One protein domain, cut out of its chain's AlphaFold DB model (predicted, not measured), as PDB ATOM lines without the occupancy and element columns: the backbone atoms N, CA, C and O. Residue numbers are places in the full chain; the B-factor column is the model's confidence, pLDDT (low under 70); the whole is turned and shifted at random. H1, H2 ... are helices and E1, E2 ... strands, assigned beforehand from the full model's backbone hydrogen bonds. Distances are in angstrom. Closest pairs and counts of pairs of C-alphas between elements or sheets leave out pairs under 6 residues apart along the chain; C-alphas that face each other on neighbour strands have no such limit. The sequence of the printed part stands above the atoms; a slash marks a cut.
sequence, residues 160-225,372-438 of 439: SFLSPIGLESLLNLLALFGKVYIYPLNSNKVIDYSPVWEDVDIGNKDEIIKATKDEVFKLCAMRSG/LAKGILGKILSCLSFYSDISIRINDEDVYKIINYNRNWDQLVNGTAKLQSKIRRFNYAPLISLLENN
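What this domain is: This is residues 160 to 225 and 372 to 438 of the 439 residues of an uncharacterized protein of Caldisphaera sp (UniProt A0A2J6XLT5). A five-stranded, strongly twisted sheet curls round one helix, H1, and H4 and H6 pack beside H1 on the same face, H6 over the edge strand E1. H3 packs on H4 away from the sheet, H2 lies farther out near H3 beside a long loop of residues 185 to 204, and the small helix H5 only grazes the sheet beside E5. The printed part has 133 residues with six named helices and five named strands, in the order E1 H1 E2 H2 H3 H4 E3 E4 H5 E5 H6. The sheet's order is E1 E5 E4 E3 E2, antiparallel throughout, and the class is mixed, helices and strands. The whole is compact, with a radius of gyration of the C-alphas of 14.0 A, and rounded, with spans of 37 by 30 by 26 A.

Where its parts are: The longest strand is E4, residues 397 to 403, 17.7 A from first to last C-alpha. Beside it in the sheet are E3, residues 390 to 394, 13.5 A long, and E5, residues 417 to 421, 12.7 A long. The edge strands are E2, residues 180 to 184, 13.6 A long, and E1, residues 160 to 162, 6.6 A long, which begins at C-alpha 160 at (182.706, 139.575, 116.807). The longest helix is H1, residues 164 to 174, which runs 15.4 A from C-alpha 164 at (188.614, 130.544, 123.991). H4 is residues 377 to 384, 10.3 A, and H6 is residues 429 to 436, 10.4 A, with C-alpha 436 at (194.102, 137.695, 118.316). H3 is residues 215 to 223, 12.3 A; H2 is residues 205 to 211, 9.9 A; H5 is residues 409 to 414, 9.0 A.

How they stand to each other: From edge to edge of the sheet the strands' lines turn by 94 degrees, and the way across it turns by 65 degrees. E3 and E4 form a hairpin, antiparallel at 156 degrees, with N 390 and O 402 2.9 A apart. E2 pairs with E3 at 160 degrees, N 181 and O 393 being 2.8 A apart. E5 pairs with E4 at 147 degrees, with N 401 and O 420 at 2.8 A, and E1 pairs with E5 at 138 degrees, with N 417 and O 162 at 2.8 A. H1, H4 and H6 lie on the same face of the sheet, an arrangement in two layers, helices on one face. H6 is over E1 at a height over the sheet of 8.6 A and runs slantwise to the strands, at 46 degrees to E1 on the local plane. H4 has a height over the sheet of 8.0 A and is over none of the strands, but only just: 2 of its C-alphas fall on E4. H1 touches H4, closest at the C-alphas of Glu 168 and Gly 378, 4.1 A, with a steep tilt of 61 degrees, opposite ways. H1 also touches H6, closest at the C-alphas of Gly 166 and Ile 432, 6.0 A. H3 touches H4, closest at the C-alphas of Cys 220 and Ile 380, 5.0 A, and is not on the sheet. H2 is close to H3 but not clearly touching, with the C-alphas of Ala 211 and Phe 217 6.5 A apart. In each of the six helices every O i to N i+4 pair is within hydrogen-bond range.

The domain as a whole: The two C-alphas farthest apart are those of Asp 199 and Trp 409, 41.0 A. Residues 226 to 371 are not printed, and C-alphas 225 and 372 are 8.3 A apart across the cut. The link E2 to H2 is long, with 20 residues. The mean pLDDT of the printed part is 77.8; residues 185 to 213, 372 to 374 and 406 to 414 are under 70.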
ATOM      1  N   SER A 160     181.297 139.986 116.789       93.19
ATOM      2  CA  SER A 160     182.706 139.575 116.807       93.19
ATOM      3  C   SER A 160     182.853 138.071 116.982       93.19
ATOM      4  O   SER A 160     181.930 137.397 117.441       93.19
ATOM      5  N   PHE A 161     184.028 137.560 116.631       92.31
ATOM      6  CA  PHE A 161     184.398 136.162 116.803       92.31
ATOM      7  C   PHE A 161     185.640 136.098 117.677       92.31
ATOM      8  O   PHE A 161     186.631 136.754 117.356       92.31
ATOM      9  N   LEU A 162     185.564 135.346 118.773       93.44
ATOM     10  CA  LEU A 162     186.664 135.207 119.724       93.44
ATOM     11  C   LEU A 162     187.017 133.742 119.924       93.44
ATOM     12  O   LEU A 162     186.127 132.890 120.006       93.44
ATOM     13  N   SER A 163     188.310 133.454 120.036       92.44
ATOM     14  CA  SER A 163     188.772 132.139 120.482       92.44
ATOM     15  C   SER A 163     188.458 131.933 121.977       92.44
ATOM     16  O   SER A 163     188.058 132.876 122.669       92.44
ATOM     17  N   PRO A 164     188.673 130.733 122.543       91.25
ATOM     18  CA  PRO A 164     188.614 130.544 123.991       91.25
ATOM     19  C   PRO A 164     189.542 131.483 124.780       91.25
ATOM     20  O   PRO A 164     189.193 131.876 125.889       91.25
ATOM     21  N   ILE A 165     190.696 131.872 124.226       91.81
ATOM     22  CA  ILE A 165     191.626 132.824 124.860       91.81
ATOM     23  C   ILE A 165     191.058 134.248 124.795       91.81
ATOM     24  O   ILE A 165     191.115 134.985 125.780       91.81
ATOM     25  N   GLY A 166     190.450 134.628 123.675       94.94
ATOM     26  CA  GLY A 166     189.783 135.915 123.513       94.94
ATOM     27  C   GLY A 166     188.550 136.052 124.401       94.94
ATOM     28  O   GLY A 166     188.318 137.115 124.966       94.94
ATOM     29  N   LEU A 167     187.786 134.972 124.594       94.44
ATOM     30  CA  LEU A 167     186.677 134.937 125.550       94.44
ATOM     31  C   LEU A 167     187.159 135.129 126.991       94.44
ATOM     32  O   LEU A 167     186.537 135.890 127.728       94.44
ATOM     33  N   GLU A 168     188.257 134.475 127.381       92.88
ATOM     34  CA  GLU A 168     188.889 134.699 128.688       92.88
ATOM     35  C   GLU A 168     189.272 136.171 128.850       92.88
ATOM     36  O   GLU A 168     188.883 136.829 129.812       92.88
ATOM     37  N   SER A 169     189.953 136.707 127.836       94.94
ATOM     38  CA  SER A 169     190.384 138.099 127.809       94.94
ATOM     39  C   SER A 169     189.201 139.051 127.967       94.94
ATOM     40  O   SER A 169     189.244 139.974 128.775       94.94
ATOM     41  N   LEU A 170     188.102 138.791 127.254       95.94
ATOM     42  CA  LEU A 170     186.882 139.583 127.347       95.94
ATOM     43  C   LEU A 170     186.325 139.576 128.769       95.94
ATOM     44  O   LEU A 170     186.054 140.645 129.307       95.94
ATOM     45  N   LEU A 171     186.169 138.404 129.389       92.75
ATOM     46  CA  LEU A 171     185.639 138.304 130.751       92.75
ATOM     47  C   LEU A 171     186.473 139.111 131.749       92.75
ATOM     48  O   LEU A 171     185.908 139.803 132.595       92.75
ATOM     49  N   ASN A 172     187.796 139.069 131.614       92.12
ATOM     50  CA  ASN A 172     188.716 139.777 132.497       92.12
ATOM     51  C   ASN A 172     188.617 141.294 132.337       92.12
ATOM     52  O   ASN A 172     188.608 142.015 133.333       92.12
ATOM     53  N   LEU A 173     188.471 141.786 131.102       94.31
ATOM     54  CA  LEU A 173     188.250 143.211 130.854       94.31
ATOM     55  C   LEU A 173     186.877 143.669 131.369       94.31
ATOM     56  O   LEU A 173     186.779 144.720 131.998       94.31
ATOM     57  N   LEU A 174     185.820 142.873 131.172       92.88
ATOM     58  CA  LEU A 174     184.483 143.187 131.696       92.88
ATOM     59  C   LEU A 174     184.463 143.202 133.236       92.88
ATOM     60  O   LEU A 174     183.777 144.029 133.835       92.88
ATOM     61  N   ALA A 175     185.271 142.358 133.885       90.12
ATOM     62  CA  ALA A 175     185.419 142.296 135.342       90.12
ATOM     63  C   ALA A 175     186.034 143.556 135.972       90.12
ATOM     64  O   ALA A 175     186.032 143.715 137.200       90.12
ATOM     65  N   LEU A 176     186.581 144.464 135.160       90.75
ATOM     66  CA  LEU A 176     187.037 145.772 135.624       90.75
ATOM     67  C   LEU A 176     185.862 146.714 135.926       90.75
ATOM     68  O   LEU A 176     186.006 147.603 136.759       90.75
ATOM     69  N   PHE A 177     184.696 146.482 135.317       90.19
ATOM     70  CA  PHE A 177     183.513 147.343 135.428       90.19
ATOM     71  C   PHE A 177     182.493 146.886 136.479       90.19
ATOM     72  O   PHE A 177     181.550 147.614 136.786       90.19
ATOM     73  N   GLY A 178     182.650 145.685 137.034       87.56
ATOM     74  CA  GLY A 178     181.728 145.140 138.025       87.56
ATOM     75  C   GLY A 178     181.773 143.621 138.101       87.56
ATOM     76  O   GLY A 178     182.681 142.980 137.570       87.56
ATOM     77  N   LYS A 179     180.773 143.039 138.768       83.94
ATOM     78  CA  LYS A 179     180.602 141.582 138.810       83.94
ATOM     79  C   LYS A 179     180.074 141.099 137.463       83.94
ATOM     80  O   LYS A 179     179.130 141.686 136.943       83.94
ATOM     81  N   VAL A 180     180.670 140.055 136.896       83.31
ATOM     82  CA  VAL A 180     180.307 139.548 135.563       83.31
ATOM     83  C   VAL A 180     179.525 138.256 135.702       83.31
ATOM     84  O   VAL A 180     180.146 137.254 135.991       83.31
ATOM     85  N   TYR A 181     178.227 138.225 135.417       80.56
ATOM     86  CA  TYR A 181     177.398 137.018 135.533       80.56
ATOM     87  C   TYR A 181     177.180 136.322 134.180       80.56
ATOM     88  O   TYR A 181     177.079 136.986 133.146       80.56
ATOM     89  N   ILE A 182     177.046 134.989 134.173       81.75
ATOM     90  CA  ILE A 182     176.944 134.171 132.952       81.75
ATOM     91  C   ILE A 182     175.657 133.326 132.974       81.75
ATOM     92  O   ILE A 182     175.460 132.467 133.825       81.75
ATOM     93  N   TYR A 183     174.781 133.506 131.986       76.38
ATOM     94  CA  TYR A 183     173.468 132.851 131.939       76.38
ATOM     95  C   TYR A 183     173.276 132.035 130.654       76.38
ATOM     96  O   TYR A 183     172.994 132.611 129.599       76.38
ATOM     97  N   PRO A 184     173.371 130.695 130.705       72.19
ATOM     98  CA  PRO A 184     172.957 129.832 129.600       72.19
ATOM     99  C   PRO A 184     171.425 129.877 129.428       72.19
ATOM    100  O   PRO A 184     170.680 129.392 130.280       72.19
ATOM    101  N   LEU A 185     170.939 130.457 128.323       58.12
ATOM    102  CA  LEU A 185     169.536 130.879 128.140       58.12
ATOM    103  C   LEU A 185     168.515 129.730 128.021       58.12
ATOM    104  O   LEU A 185     167.322 129.970 128.175       58.12
ATOM    105  N   ASN A 186     168.961 128.491 127.784       53.91
ATOM    106  CA  ASN A 186     168.090 127.306 127.700       53.91
ATOM    107  C   ASN A 186     168.152 126.419 128.953       53.91
ATOM    108  O   ASN A 186     167.734 125.261 128.919       53.91
ATOM    109  N   SER A 187     168.688 126.932 130.061       47.59
ATOM    110  CA  SER A 187     168.708 126.222 131.335       47.59
ATOM    111  C   SER A 187     167.982 127.043 132.397       47.59
ATOM    112  O   SER A 187     168.215 128.240 132.529       47.59
ATOM    113  N   ASN A 188     167.151 126.400 133.221       37.41
ATOM    114  CA  ASN A 188     166.608 127.011 134.445       37.41
ATOM    115  C   ASN A 188     167.696 127.202 135.531       37.41
ATOM    116  O   ASN A 188     167.384 127.255 136.719       37.41
ATOM    117  N   LYS A 189     168.983 127.223 135.157       44.47
ATOM    118  CA  LYS A 189     170.128 127.269 136.064       44.47
ATOM    119  C   LYS A 189     170.986 128.487 135.735       44.47
ATOM    120  O   LYS A 189     171.522 128.619 134.641       44.47
ATOM    121  N   VAL A 190     171.115 129.367 136.716       44.06
ATOM    122  CA  VAL A 190     172.061 130.483 136.706       44.06
ATOM    123  C   VAL A 190     173.457 129.924 136.986       44.06
ATOM    124  O   VAL A 190     173.614 129.146 137.928       44.06
ATOM    125  N   ILE A 191     174.457 130.298 136.183       50.38
ATOM    126  CA  ILE A 191     175.862 130.169 136.580       50.38
ATOM    127  C   ILE A 191     176.234 131.539 137.151       50.38
ATOM    128  O   ILE A 191     176.446 132.490 136.399       50.38
ATOM    129  N   ASP A 192     176.251 131.672 138.479       41.12
ATOM    130  CA  ASP A 192     176.835 132.861 139.096       41.12
ATOM    131  C   ASP A 192     178.330 132.827 138.780       41.12
ATOM    132  O   ASP A 192     179.089 131.991 139.276       41.12
ATOM    133  N   TYR A 193     178.721 133.663 137.829       44.50
ATOM    134  CA  TYR A 193     180.111 133.971 137.610       44.50
ATOM    135  C   TYR A 193     180.361 135.243 138.414       44.50
ATOM    136  O   TYR A 193     179.675 136.250 138.292       44.50
ATOM    137  N   SER A 194     181.320 135.165 139.314       38.06
ATOM    138  CA  SER A 194     181.965 136.322 139.900       38.06
ATOM    139  C   SER A 194     183.439 136.017 139.702       38.06
ATOM    140  O   SER A 194     183.928 135.065 140.307       38.06
ATOM    141  N   PRO A 195     184.135 136.701 138.783       38.44
ATOM    142  CA  PRO A 195     185.534 136.407 138.525       38.44
ATOM    143  C   PRO A 195     186.335 136.684 139.808       38.44
ATOM    144  O   PRO A 195     186.327 137.801 140.329       38.44
ATOM    145  N   VAL A 196     186.917 135.619 140.369       42.59
ATOM    146  CA  VAL A 196     187.575 135.598 141.682       42.59
ATOM    147  C   VAL A 196     189.040 135.968 141.481       42.59
ATOM    148  O   VAL A 196     189.845 135.129 141.090       42.59
ATOM    149  N   TRP A 197     189.367 137.234 141.716       41.50
ATOM    150  CA  TRP A 197     190.727 137.762 141.629       41.50
ATOM    151  C   TRP A 197     191.277 137.917 143.049       41.50
ATOM    152  O   TRP A 197     190.783 138.759 143.789       41.50
ATOM    153  N   GLU A 198     192.254 137.080 143.391       31.67
ATOM    154  CA  GLU A 198     193.073 137.086 144.616       31.67
ATOM    155  C   GLU A 198     192.330 136.981 145.980       31.67
ATOM    156  O   GLU A 198     191.546 137.828 146.395       31.67
ATOM    157  N   ASP A 199     192.635 135.899 146.708       33.03
ATOM    158  CA  ASP A 199     192.498 135.727 148.168       33.03
ATOM    159  C   ASP A 199     191.137 135.964 148.851       33.03
ATOM    160  O   ASP A 199     191.073 136.154 150.069       33.03
ATOM    161  N   VAL A 200     190.026 135.823 148.129       32.62
ATOM    162  CA  VAL A 200     188.705 135.647 148.749       32.62
ATOM    163  C   VAL A 200     188.204 134.238 148.482       32.62
ATOM    164  O   VAL A 200     188.115 133.793 147.337       32.62
ATOM    165  N   ASP A 201     187.911 133.553 149.587       35.78
ATOM    166  CA  ASP A 201     187.037 132.392 149.711       35.78
ATOM    167  C   ASP A 201     186.090 132.290 148.511       35.78
ATOM    168  O   ASP A 201     185.351 133.233 148.217       35.78
ATOM    169  N   ILE A 202     186.164 131.179 147.770       38.69
ATOM    170  CA  ILE A 202     185.273 130.932 146.639       38.69
ATOM    171  C   ILE A 202     183.866 131.074 147.201       38.69
ATOM    172  O   ILE A 202     183.395 130.176 147.899       38.69
ATOM    173  N   GLY A 203     183.204 132.185 146.876       40.38
ATOM    174  CA  GLY A 203     181.876 132.521 147.380       40.38
ATOM    175  C   GLY A 203     180.827 131.444 147.119       40.38
ATOM    176  O   GLY A 203     179.744 131.536 147.679       40.38
ATOM    177  N   ASN A 204     181.151 130.403 146.340       52.06
ATOM    178  CA  ASN A 204     180.660 129.061 146.620       52.06
ATOM    179  C   ASN A 204     181.427 127.981 145.825       52.06
ATOM    180  O   ASN A 204     181.047 127.610 144.709       52.06
ATOM    181  N   LYS A 205     182.481 127.380 146.399       56.59
ATOM    182  CA  LYS A 205     183.009 126.092 145.883       56.59
ATOM    183  C   LYS A 205     181.857 125.090 145.700       56.59
ATOM    184  O   LYS A 205     181.828 124.332 144.732       56.59
ATOM    185  N   ASP A 206     180.876 125.167 146.592       59.34
ATOM    186  CA  ASP A 206     179.658 124.372 146.573       59.34
ATOM    187  C   ASP A 206     178.723 124.695 145.400       59.34
ATOM    188  O   ASP A 206     178.049 123.788 144.921       59.34
ATOM    189  N   GLU A 207     178.693 125.920 144.863       58.31
ATOM    190  CA  GLU A 207     177.895 126.258 143.670       58.31
ATOM    191  C   GLU A 207     178.536 125.721 142.408       58.31
ATOM    192  O   GLU A 207     177.821 125.173 141.575       58.31
ATOM    193  N   ILE A 208     179.863 125.792 142.284       60.00
ATOM    194  CA  ILE A 208     180.552 125.181 141.144       60.00
ATOM    195  C   ILE A 208     180.393 123.659 141.210       60.00
ATOM    196  O   ILE A 208     180.003 123.035 140.224       60.00
ATOM    197  N   ILE A 209     180.575 123.051 142.387       61.66
ATOM    198  CA  ILE A 209     180.295 121.622 142.591       61.66
ATOM    199  C   ILE A 209     178.821 121.308 142.277       61.66
ATOM    200  O   ILE A 209     178.524 120.323 141.599       61.66
ATOM    201  N   LYS A 210     177.871 122.151 142.686       63.22
ATOM    202  CA  LYS A 210     176.445 121.983 142.366       63.22
ATOM    203  C   LYS A 210     176.174 122.131 140.869       63.22
ATOM    204  O   LYS A 210     175.372 121.362 140.341       63.22
ATOM    205  N   ALA A 211     176.853 123.045 140.182       59.84
ATOM    206  CA  ALA A 211     176.771 123.225 138.740       59.84
ATOM    207  C   ALA A 211     177.302 121.990 138.004       59.84
ATOM    208  O   ALA A 211     176.679 121.561 137.042       59.84
ATOM    209  N   THR A 212     178.344 121.318 138.509       59.81
ATOM    210  CA  THR A 212     178.827 120.046 137.926       59.81
ATOM    211  C   THR A 212     177.901 118.842 138.117       59.81
ATOM    212  O   THR A 212     178.146 117.790 137.525       59.81
ATOM    213  N   LYS A 213     176.801 118.970 138.877       66.75
ATOM    214  CA  LYS A 213     175.694 117.997 138.785       66.75
ATOM    215  C   LYS A 213     175.029 118.043 137.409       66.75
ATOM    216  O   LYS A 213     174.370 117.088 137.012       66.75
ATOM    217  N   ASP A 214     175.170 119.159 136.700       76.50
ATOM    218  CA  ASP A 214     174.878 119.243 135.285       76.50
ATOM    219  C   ASP A 214     176.017 118.614 134.476       76.50
ATOM    220  O   ASP A 214     177.153 119.086 134.478       76.50
ATOM    221  N   GLU A 215     175.711 117.527 133.778       82.62
ATOM    222  CA  GLU A 215     176.696 116.798 132.984       82.62
ATOM    223  C   GLU A 215     177.306 117.640 131.848       82.62
ATOM    224  O   GLU A 215     178.444 117.382 131.464       82.62
ATOM    225  N   VAL A 216     176.578 118.624 131.296       84.06
ATOM    226  CA  VAL A 216     177.123 119.517 130.254       84.06
ATOM    227  C   VAL A 216     178.146 120.461 130.872       84.06
ATOM    228  O   VAL A 216     179.256 120.592 130.361       84.06
ATOM    229  N   PHE A 217     177.810 121.068 132.011       83.12
ATOM    230  CA  PHE A 217     178.755 121.926 132.718       83.12
ATOM    231  C   PHE A 217     179.987 121.142 133.180       83.12
ATOM    232  O   PHE A 217     181.107 121.611 132.996       83.12
ATOM    233  N   LYS A 218     179.806 119.922 133.711       85.69
ATOM    234  CA  LYS A 218     180.920 119.044 134.096       85.69
ATOM    235  C   LYS A 218     181.860 118.780 132.920       85.69
ATOM    236  O   LYS A 218     183.068 118.939 133.072       85.69
ATOM    237  N   LEU A 219     181.315 118.422 131.757       89.69
ATOM    238  CA  LEU A 219     182.094 118.224 130.535       89.69
ATOM    239  C   LEU A 219     182.897 119.483 130.179       89.69
ATOM    240  O   LEU A 219     184.108 119.411 129.986       89.69
ATOM    241  N   CYS A 220     182.250 120.649 130.141       88.69
ATOM    242  CA  CYS A 220     182.928 121.900 129.809       88.69
ATOM    243  C   CYS A 220     183.989 122.304 130.847       88.69
ATOM    244  O   CYS A 220     185.034 122.833 130.470       88.69
ATOM    245  N   ALA A 221     183.774 121.999 132.129       87.06
ATOM    246  CA  ALA A 221     184.744 122.220 133.200       87.06
ATOM    247  C   ALA A 221     185.961 121.274 133.118       87.06
ATOM    248  O   ALA A 221     187.079 121.666 133.450       87.06
ATOM    249  N   MET A 222     185.786 120.039 132.640       90.75
ATOM    250  CA  MET A 222     186.913 119.146 132.329       90.75
ATOM    251  C   MET A 222     187.709 119.673 131.132       90.75
ATOM    252  O   MET A 222     188.931 119.804 131.205       90.75
ATOM    253  N   ARG A 223     187.012 120.078 130.062       91.94
ATOM    254  CA  ARG A 223     187.624 120.666 128.860       91.94
ATOM    255  C   ARG A 223     188.338 121.988 129.128       91.94
ATOM    256  O   ARG A 223     189.216 122.350 128.353       91.94
ATOM    257  N   SER A 224     188.005 122.715 130.194       90.44
ATOM    258  CA  SER A 224     188.691 123.958 130.572       90.44
ATOM    259  C   SER A 224     189.874 123.777 131.519       90.44
ATOM    260  O   SER A 224     190.611 124.735 131.741       90.44
ATOM    261  N   GLY A 225     190.046 122.582 132.094       89.50
ATOM    262  CA  GLY A 225     191.053 122.319 133.124       89.50
ATOM    263  C   GLY A 225     190.608 122.684 134.544       89.50
ATOM    264  O   GLY A 225     191.408 122.569 135.470       89.50
ATOM    265  N   LEU A 372     189.896 125.196 140.505       66.94
ATOM    266  CA  LEU A 372     189.125 126.379 140.123       66.94
ATOM    267  C   LEU A 372     190.016 127.572 139.758       66.94
ATOM    268  O   LEU A 372     189.659 128.338 138.877       66.94
ATOM    269  N   ALA A 373     191.201 127.667 140.364       62.06
ATOM    270  CA  ALA A 373     192.169 128.732 140.110       62.06
ATOM    271  C   ALA A 373     192.954 128.577 138.790       62.06
ATOM    272  O   ALA A 373     193.702 129.478 138.428       62.06
ATOM    273  N   LYS A 374     192.865 127.433 138.093       68.94
ATOM    274  CA  LYS A 374     193.619 127.195 136.843       68.94
ATOM    275  C   LYS A 374     192.753 126.947 135.615       68.94
ATOM    276  O   LYS A 374     193.296 126.838 134.517       68.94
ATOM    277  N   GLY A 375     191.444 126.795 135.776       78.25
ATOM    278  CA  GLY A 375     190.582 126.544 134.631       78.25
ATOM    279  C   GLY A 375     190.286 127.815 133.845       78.25
ATOM    280  O   GLY A 375     190.015 128.855 134.429       78.25
ATOM    281  N   ILE A 376     190.302 127.702 132.518       86.12
ATOM    282  CA  ILE A 376     190.083 128.836 131.611       86.12
ATOM    283  C   ILE A 376     188.583 128.966 131.329       86.12
ATOM    284  O   ILE A 376     187.977 128.113 130.673       86.12
ATOM    285  N   LEU A 377     187.957 130.032 131.805       85.50
ATOM    286  CA  LEU A 377     186.519 130.268 131.678       85.50
ATOM    287  C   LEU A 377     186.081 130.523 130.240       85.50
ATOM    288  O   LEU A 377     185.016 130.058 129.834       85.50
ATOM    289  N   GLY A 378     186.932 131.135 129.424       90.31
ATOM    290  CA  GLY A 378     186.707 131.251 127.989       90.31
ATOM    291  C   GLY A 378     186.542 129.890 127.295       90.31
ATOM    292  O   GLY A 378     185.696 129.751 126.409       90.31
ATOM    293  N   LYS A 379     187.240 128.836 127.757       91.00
ATOM    294  CA  LYS A 379     187.024 127.452 127.280       91.00
ATOM    295  C   LYS A 379     185.677 126.889 127.730       91.00
ATOM    296  O   LYS A 379     185.031 126.182 126.955       91.00
ATOM    297  N   ILE A 380     185.227 127.219 128.944       88.75
ATOM    298  CA  ILE A 380     183.888 126.841 129.419       88.75
ATOM    299  C   ILE A 380     182.823 127.495 128.548       88.75
ATOM    300  O   ILE A 380     181.933 126.800 128.068       88.75
ATOM    301  N   LEU A 381     182.926 128.802 128.305       88.56
ATOM    302  CA  LEU A 381     181.958 129.543 127.500       88.56
ATOM    303  C   LEU A 381     181.900 129.054 126.057       88.56
ATOM    304  O   LEU A 381     180.808 128.818 125.538       88.56
ATOM    305  N   SER A 382     183.062 128.842 125.437       90.00
ATOM    306  CA  SER A 382     183.146 128.244 124.104       90.00
ATOM    307  C   SER A 382     182.440 126.883 124.081       90.00
ATOM    308  O   SER A 382     181.530 126.688 123.280       90.00
ATOM    309  N   CYS A 383     182.741 125.987 125.027       89.12
ATOM    310  CA  CYS A 383     182.091 124.678 125.118       89.12
ATOM    311  C   CYS A 383     180.571 124.766 125.350       89.12
ATOM    312  O   CYS A 383     179.798 124.126 124.637       89.12
ATOM    313  N   LEU A 384     180.117 125.588 126.301       86.25
ATOM    314  CA  LEU A 384     178.695 125.759 126.621       86.25
ATOM    315  C   LEU A 384     177.897 126.321 125.440       86.25
ATOM    316  O   LEU A 384     176.718 125.992 125.283       86.25
ATOM    317  N   SER A 385     178.531 127.121 124.582       87.25
ATOM    318  CA  SER A 385     177.856 127.713 123.427       87.25
ATOM    319  C   SER A 385     177.459 126.687 122.357       87.25
ATOM    320  O   SER A 385     176.630 126.979 121.503       87.25
ATOM    321  N   PHE A 386     177.939 125.441 122.427       84.38
ATOM    322  CA  PHE A 386     177.402 124.364 121.589       84.38
ATOM    323  C   PHE A 386     176.001 123.908 122.028       84.38
ATOM    324  O   PHE A 386     175.226 123.387 121.225       84.38
ATOM    325  N   TYR A 387     175.650 124.110 123.298       82.25
ATOM    326  CA  TYR A 387     174.408 123.602 123.886       82.25
ATOM    327  C   TYR A 387     173.331 124.680 123.996       82.25
ATOM    328  O   TYR A 387     172.140 124.387 123.887       82.25
ATOM    329  N   SER A 388     173.716 125.944 124.171       82.50
ATOM    330  CA  SER A 388     172.768 127.043 124.352       82.50
ATOM    331  C   SER A 388     173.368 128.391 123.984       82.50
ATOM    332  O   SER A 388     174.580 128.570 124.044       82.50
ATOM    333  N   ASP A 389     172.508 129.361 123.678       86.00
ATOM    334  CA  ASP A 389     172.916 130.765 123.715       86.00
ATOM    335  C   ASP A 389     173.321 131.134 125.159       86.00
ATOM    336  O   ASP A 389     172.733 130.625 126.117       86.00
ATOM    337  N   ILE A 390     174.282 132.041 125.325       87.94
ATOM    338  CA  ILE A 390     174.767 132.489 126.642       87.94
ATOM    339  C   ILE A 390     174.643 134.009 126.726       87.94
ATOM    340  O   ILE A 390     175.056 134.707 125.806       87.94
ATOM    341  N   SER A 391     174.082 134.533 127.813       89.12
ATOM    342  CA  SER A 391     174.101 135.964 128.142       89.12
ATOM    343  C   SER A 391     175.221 136.243 129.140       89.12
ATOM    344  O   SER A 391     175.376 135.510 130.115       89.12
ATOM    345  N   ILE A 392     175.999 137.291 128.887       90.62
ATOM    346  CA  ILE A 392     176.990 137.824 129.822       90.62
ATOM    347  C   ILE A 392     176.442 139.149 130.329       90.62
ATOM    348  O   ILE A 392     176.085 140.021 129.529       90.62
ATOM    349  N   ARG A 393     176.391 139.303 131.649       88.44
ATOM    350  CA  ARG A 393     175.942 140.528 132.306       88.44
ATOM    351  C   ARG A 393     177.051 141.147 133.131       88.44
ATOM    352  O   ARG A 393     177.835 140.413 133.715       88.44
ATOM    353  N   ILE A 394     177.084 142.470 133.212       88.75
ATOM    354  CA  ILE A 394     177.882 143.195 134.203       88.75
ATOM    355  C   ILE A 394     176.905 143.809 135.191       88.75
ATOM    356  O   ILE A 394     176.061 144.618 134.806       88.75
ATOM    357  N   ASN A 395     177.010 143.418 136.457       86.06
ATOM    358  CA  ASN A 395     175.997 143.689 137.466       86.06
ATOM    359  C   ASN A 395     174.622 143.227 136.930       86.06
ATOM    360  O   ASN A 395     174.454 142.046 136.629       86.06
ATOM    361  N   ASP A 396     173.679 144.142 136.713       84.81
ATOM    362  CA  ASP A 396     172.344 143.819 136.191       84.81
ATOM    363  C   ASP A 396     172.178 144.077 134.679       84.81
ATOM    364  O   ASP A 396     171.125 143.787 134.108       84.81
ATOM    365  N   GLU A 397     173.211 144.586 133.998       91.44
ATOM    366  CA  GLU A 397     173.155 144.944 132.577       91.44
ATOM    367  C   GLU A 397     173.591 143.785 131.678       91.44
ATOM    368  O   GLU A 397     174.693 143.262 131.810       91.44
ATOM    369  N   ASP A 398     172.754 143.399 130.716       91.00
ATOM    370  CA  ASP A 398     173.069 142.377 129.712       91.00
ATOM    371  C   ASP A 398     173.932 142.976 128.596       91.00
ATOM    372  O   ASP A 398     173.433 143.706 127.741       91.00
ATOM    373  N   VAL A 399     175.235 142.692 128.636       94.50
ATOM    374  CA  VAL A 399     176.248 143.352 127.797       94.50
ATOM    375  C   VAL A 399     176.567 142.575 126.526       94.50
ATOM    376  O   VAL A 399     176.868 143.179 125.497       94.50
ATOM    377  N   TYR A 400     176.473 141.245 126.571       94.94
ATOM    378  CA  TYR A 400     176.817 140.373 125.454       94.94
ATOM    379  C   TYR A 400     175.916 139.150 125.379       94.94
ATOM    380  O   TYR A 400     175.482 138.590 126.385       94.94
ATOM    381  N   LYS A 401     175.724 138.672 124.152       93.19
ATOM    382  CA  LYS A 401     175.166 137.356 123.864       93.19
ATOM    383  C   LYS A 401     176.159 136.529 123.053       93.19
ATOM    384  O   LYS A 401     176.508 136.921 121.944       93.19
ATOM    385  N   ILE A 402     176.557 135.369 123.565       91.56
ATOM    386  CA  ILE A 402     177.227 134.332 122.776       91.56
ATOM    387  C   ILE A 402     176.146 133.508 122.078       91.56
ATOM    388  O   ILE A 402     175.215 133.010 122.718       91.56
ATOM    389  N   ILE A 403     176.243 133.411 120.756       88.62
ATOM    390  CA  ILE A 403     175.264 132.729 119.909       88.62
ATOM    391  C   ILE A 403     175.649 131.257 119.778       88.62
ATOM    392  O   ILE A 403     176.812 130.939 119.549       88.62
ATOM    393  N   ASN A 404     174.659 130.370 119.885       84.44
ATOM    394  CA  ASN A 404     174.879 128.934 119.787       84.44
ATOM    395  C   ASN A 404     175.410 128.495 118.402       84.44
ATOM    396  O   ASN A 404     174.857 128.883 117.365       84.44
ATOM    397  N   TYR A 405     176.425 127.620 118.400       73.81
ATOM    398  CA  TYR A 405     177.069 127.036 117.210       73.81
ATOM    399  C   TYR A 405     176.147 126.257 116.270       73.81
ATOM    400  O   TYR A 405     176.404 126.209 115.069       73.81
ATOM    401  N   ASN A 406     175.041 125.692 116.760       64.00
ATOM    402  CA  ASN A 406     174.057 124.974 115.939       64.00
ATOM    403  C   ASN A 406     173.449 125.844 114.821       64.00
ATOM    404  O   ASN A 406     172.703 125.351 113.980       64.00
ATOM    405  N   ARG A 407     173.749 127.148 114.804       59.88
ATOM    406  CA  ARG A 407     173.326 128.098 113.773       59.88
ATOM    407  C   ARG A 407     174.401 128.405 112.723       59.88
ATOM    408  O   ARG A 407     174.094 129.152 111.797       59.88
ATOM    409  N   ASN A 408     175.641 127.916 112.856       64.06
ATOM    410  CA  ASN A 408     176.725 128.254 111.926       64.06
ATOM    411  C   ASN A 408     177.913 127.263 111.963       64.06
ATOM    412  O   ASN A 408     178.646 127.188 112.948       64.06
ATOM    413  N   TRP A 409     178.132 126.548 110.855       62.56
ATOM    414  CA  TRP A 409     179.165 125.512 110.732       62.56
ATOM    415  C   TRP A 409     180.594 126.053 110.584       62.56
ATOM    416  O   TRP A 409     181.530 125.457 111.109       62.56
ATOM    417  N   ASP A 410     180.779 127.206 109.940       63.53
ATOM    418  CA  ASP A 410     182.113 127.782 109.713       63.53
ATOM    419  C   ASP A 410     182.788 128.191 111.033       63.53
ATOM    420  O   ASP A 410     184.002 128.083 111.201       63.53
ATOM    421  N   GLN A 411     181.989 128.601 112.021       64.81
ATOM    422  CA  GLN A 411     182.469 128.916 113.372       64.81
ATOM    423  C   GLN A 411     182.965 127.667 114.105       64.81
ATOM    424  O   GLN A 411     183.934 127.728 114.860       64.81
ATOM    425  N   LEU A 412     182.303 126.535 113.867       64.75
ATOM    426  CA  LEU A 412     182.611 125.248 114.480       64.75
ATOM    427  C   LEU A 412     183.977 124.730 114.012       64.75
ATOM    428  O   LEU A 412     184.741 124.209 114.820       64.75
ATOM    429  N   VAL A 413     184.306 124.944 112.734       62.16
ATOM    430  CA  VAL A 413     185.612 124.602 112.147       62.16
ATOM    431  C   VAL A 413     186.729 125.488 112.703       62.16
ATOM    432  O   VAL A 413     187.821 124.998 112.969       62.16
ATOM    433  N   ASN A 414     186.452 126.772 112.922       67.19
ATOM    434  CA  ASN A 414     187.461 127.733 113.373       67.19
ATOM    435  C   ASN A 414     187.629 127.787 114.902       67.19
ATOM    436  O   ASN A 414     188.489 128.514 115.391       67.19
ATOM    437  N   GLY A 415     186.798 127.071 115.669       73.62
ATOM    438  CA  GLY A 415     186.862 127.052 117.135       73.62
ATOM    439  C   GLY A 415     186.574 128.403 117.805       73.62
ATOM    440  O   GLY A 415     186.915 128.591 118.972       73.62
ATOM    441  N   THR A 416     185.959 129.353 117.092       86.81
ATOM    442  CA  THR A 416     185.670 130.707 117.592       86.81
ATOM    443  C   THR A 416     184.194 130.878 117.913       86.81
ATOM    444  O   THR A 416     183.327 130.411 117.175       86.81
ATOM    445  N   ALA A 417     183.887 131.516 119.038       89.62
ATOM    446  CA  ALA A 417     182.520 131.784 119.457       89.62
ATOM    447  C   ALA A 417     182.034 133.097 118.843       89.62
ATOM    448  O   ALA A 417     182.765 134.087 118.837       89.62
ATOM    449  N   LYS A 418     180.788 133.129 118.362       91.56
ATOM    450  CA  LYS A 418     180.156 134.357 117.868       91.56
ATOM    451  C   LYS A 418     179.532 135.133 119.021       91.56
ATOM    452  O   LYS A 418     178.610 134.644 119.674       91.56
ATOM    453  N   LEU A 419     179.973 136.369 119.205       93.25
ATOM    454  CA  LEU A 419     179.430 137.298 120.185       93.25
ATOM    455  C   LEU A 419     178.649 138.407 119.498       93.25
ATOM    456  O   LEU A 419     179.068 138.926 118.466       93.25
ATOM    457  N   GLN A 420     177.540 138.790 120.116       94.19
ATOM    458  CA  GLN A 420     176.777 139.986 119.804       94.19
ATOM    459  C   GLN A 420     176.807 140.909 121.021       94.19
ATOM    460  O   GLN A 420     176.320 140.537 122.091       94.19
ATOM    461  N   SER A 421     177.388 142.092 120.862       94.62
ATOM    462  CA  SER A 421     177.326 143.151 121.863       94.62
ATOM    463  C   SER A 421     175.919 143.729 121.936       94.62
ATOM    464  O   SER A 421     175.230 143.861 120.925       94.62
ATOM    465  N   LYS A 422     175.494 144.062 123.151       93.62
ATOM    466  CA  LYS A 422     174.237 144.763 123.433       93.62
ATOM    467  C   LYS A 422     174.467 146.181 123.940       93.62
ATOM    468  O   LYS A 422     173.558 147.000 123.886       93.62
ATOM    469  N   ILE A 423     175.670 146.466 124.444       92.50
ATOM    470  CA  ILE A 423     176.021 147.743 125.064       92.50
ATOM    471  C   ILE A 423     177.382 148.204 124.532       92.50
ATOM    472  O   ILE A 423     178.417 147.599 124.813       92.50
ATOM    473  N   ARG A 424     177.379 149.319 123.788       90.19
ATOM    474  CA  ARG A 424     178.548 149.846 123.059       90.19
ATOM    475  C   ARG A 424     179.757 150.126 123.957       90.19
ATOM    476  O   ARG A 424     180.855 149.713 123.606       90.19
ATOM    477  N   ARG A 425     179.562 150.761 125.122       91.12
ATOM    478  CA  ARG A 425     180.667 151.154 126.026       91.12
ATOM    479  C   ARG A 425     181.522 149.980 126.517       91.12
ATOM    480  O   ARG A 425     182.699 150.167 126.797       91.12
ATOM    481  N   PHE A 426     180.950 148.775 126.566       92.81
ATOM    482  CA  PHE A 426     181.637 147.549 126.984       92.81
ATOM    483  C   PHE A 426     182.081 146.683 125.802       92.81
ATOM    484  O   PHE A 426     182.445 145.523 125.997       92.81
ATOM    485  N   ASN A 427     182.014 147.200 124.571       94.69
ATOM    486  CA  ASN A 427     182.178 146.381 123.382       94.69
ATOM    487  C   ASN A 427     183.653 146.059 123.051       94.69
ATOM    488  O   ASN A 427     184.133 146.433 121.988       94.69
ATOM    489  N   TYR A 428     184.386 145.373 123.933       95.88
ATOM    490  CA  TYR A 428     185.801 145.017 123.733       95.88
ATOM    491  C   TYR A 428     186.044 143.878 122.739       95.88
ATOM    492  O   TYR A 428     187.172 143.696 122.286       95.88
ATOM    493  N   ALA A 429     185.020 143.107 122.371       96.06
ATOM    494  CA  ALA A 429     185.186 141.945 121.499       96.06
ATOM    495  C   ALA A 429     185.840 142.260 120.128       96.06
ATOM    496  O   ALA A 429     186.736 141.512 119.739       96.06
ATOM    497  N   PRO A 430     185.513 143.362 119.417       95.38
ATOM    498  CA  PRO A 430     186.222 143.752 118.196       95.38
ATOM    499  C   PRO A 430     187.704 144.063 118.420       95.38
ATOM    500  O   PRO A 430     188.534 143.688 117.594       95.38
ATOM    501  N   LEU A 431     188.043 144.715 119.542       95.50
ATOM    502  CA  LEU A 431     189.432 144.993 119.909       95.50
ATOM    503  C   LEU A 431     190.187 143.683 120.136       95.50
ATOM    504  O   LEU A 431     191.233 143.474 119.536       95.50
ATOM    505  N   ILE A 432     189.640 142.779 120.947       96.19
ATOM    506  CA  ILE A 432     190.278 141.491 121.244       96.19
ATOM    507  C   ILE A 432     190.442 140.672 119.961       96.19
ATOM    508  O   ILE A 432     191.527 140.165 119.704       96.19
ATOM    509  N   SER A 433     189.415 140.614 119.110       94.12
ATOM    510  CA  SER A 433     189.478 139.906 117.826       94.12
ATOM    511  C   SER A 433     190.556 140.488 116.902       94.12
ATOM    512  O   SER A 433     191.288 139.746 116.247       94.12
ATOM    513  N   LEU A 434     190.715 141.818 116.871       93.19
ATOM    514  CA  LEU A 434     191.819 142.457 116.156       93.19
ATOM    515  C   LEU A 434     193.173 142.005 116.716       93.19
ATOM    516  O   LEU A 434     194.071 141.716 115.934       93.19
ATOM    517  N   LEU A 435     193.325 141.928 118.036       92.81
ATOM    518  CA  LEU A 435     194.582 141.524 118.667       92.81
ATOM    519  C   LEU A 435     194.905 140.041 118.434       92.81
ATOM    520  O   LEU A 435     196.041 139.735 118.094       92.81
ATOM    521  N   GLU A 436     193.924 139.139 118.550       90.69
ATOM    522  CA  GLU A 436     194.102 137.695 118.316       90.69
ATOM    523  C   GLU A 436     194.588 137.387 116.898       90.69
ATOM    524  O   GLU A 436     195.485 136.571 116.717       90.69
ATOM    525  N   ASN A 437     194.042 138.075 115.892       86.25
ATOM    526  CA  ASN A 437     194.422 137.874 114.490       86.25
ATOM    527  C   ASN A 437     195.836 138.385 114.148       86.25
ATOM    528  O   ASN A 437     196.271 138.245 113.007       86.25
ATOM    529  N   ASN A 438     196.522 139.028 115.098       80.62
ATOM    530  CA  ASN A 438     197.840 139.638 114.916       80.62
ATOM    531  C   ASN A 438     198.876 139.160 115.947       80.62
ATOM    532  O   ASN A 438     199.944 139.766 116.058       80.62
TER     533      ASN A 438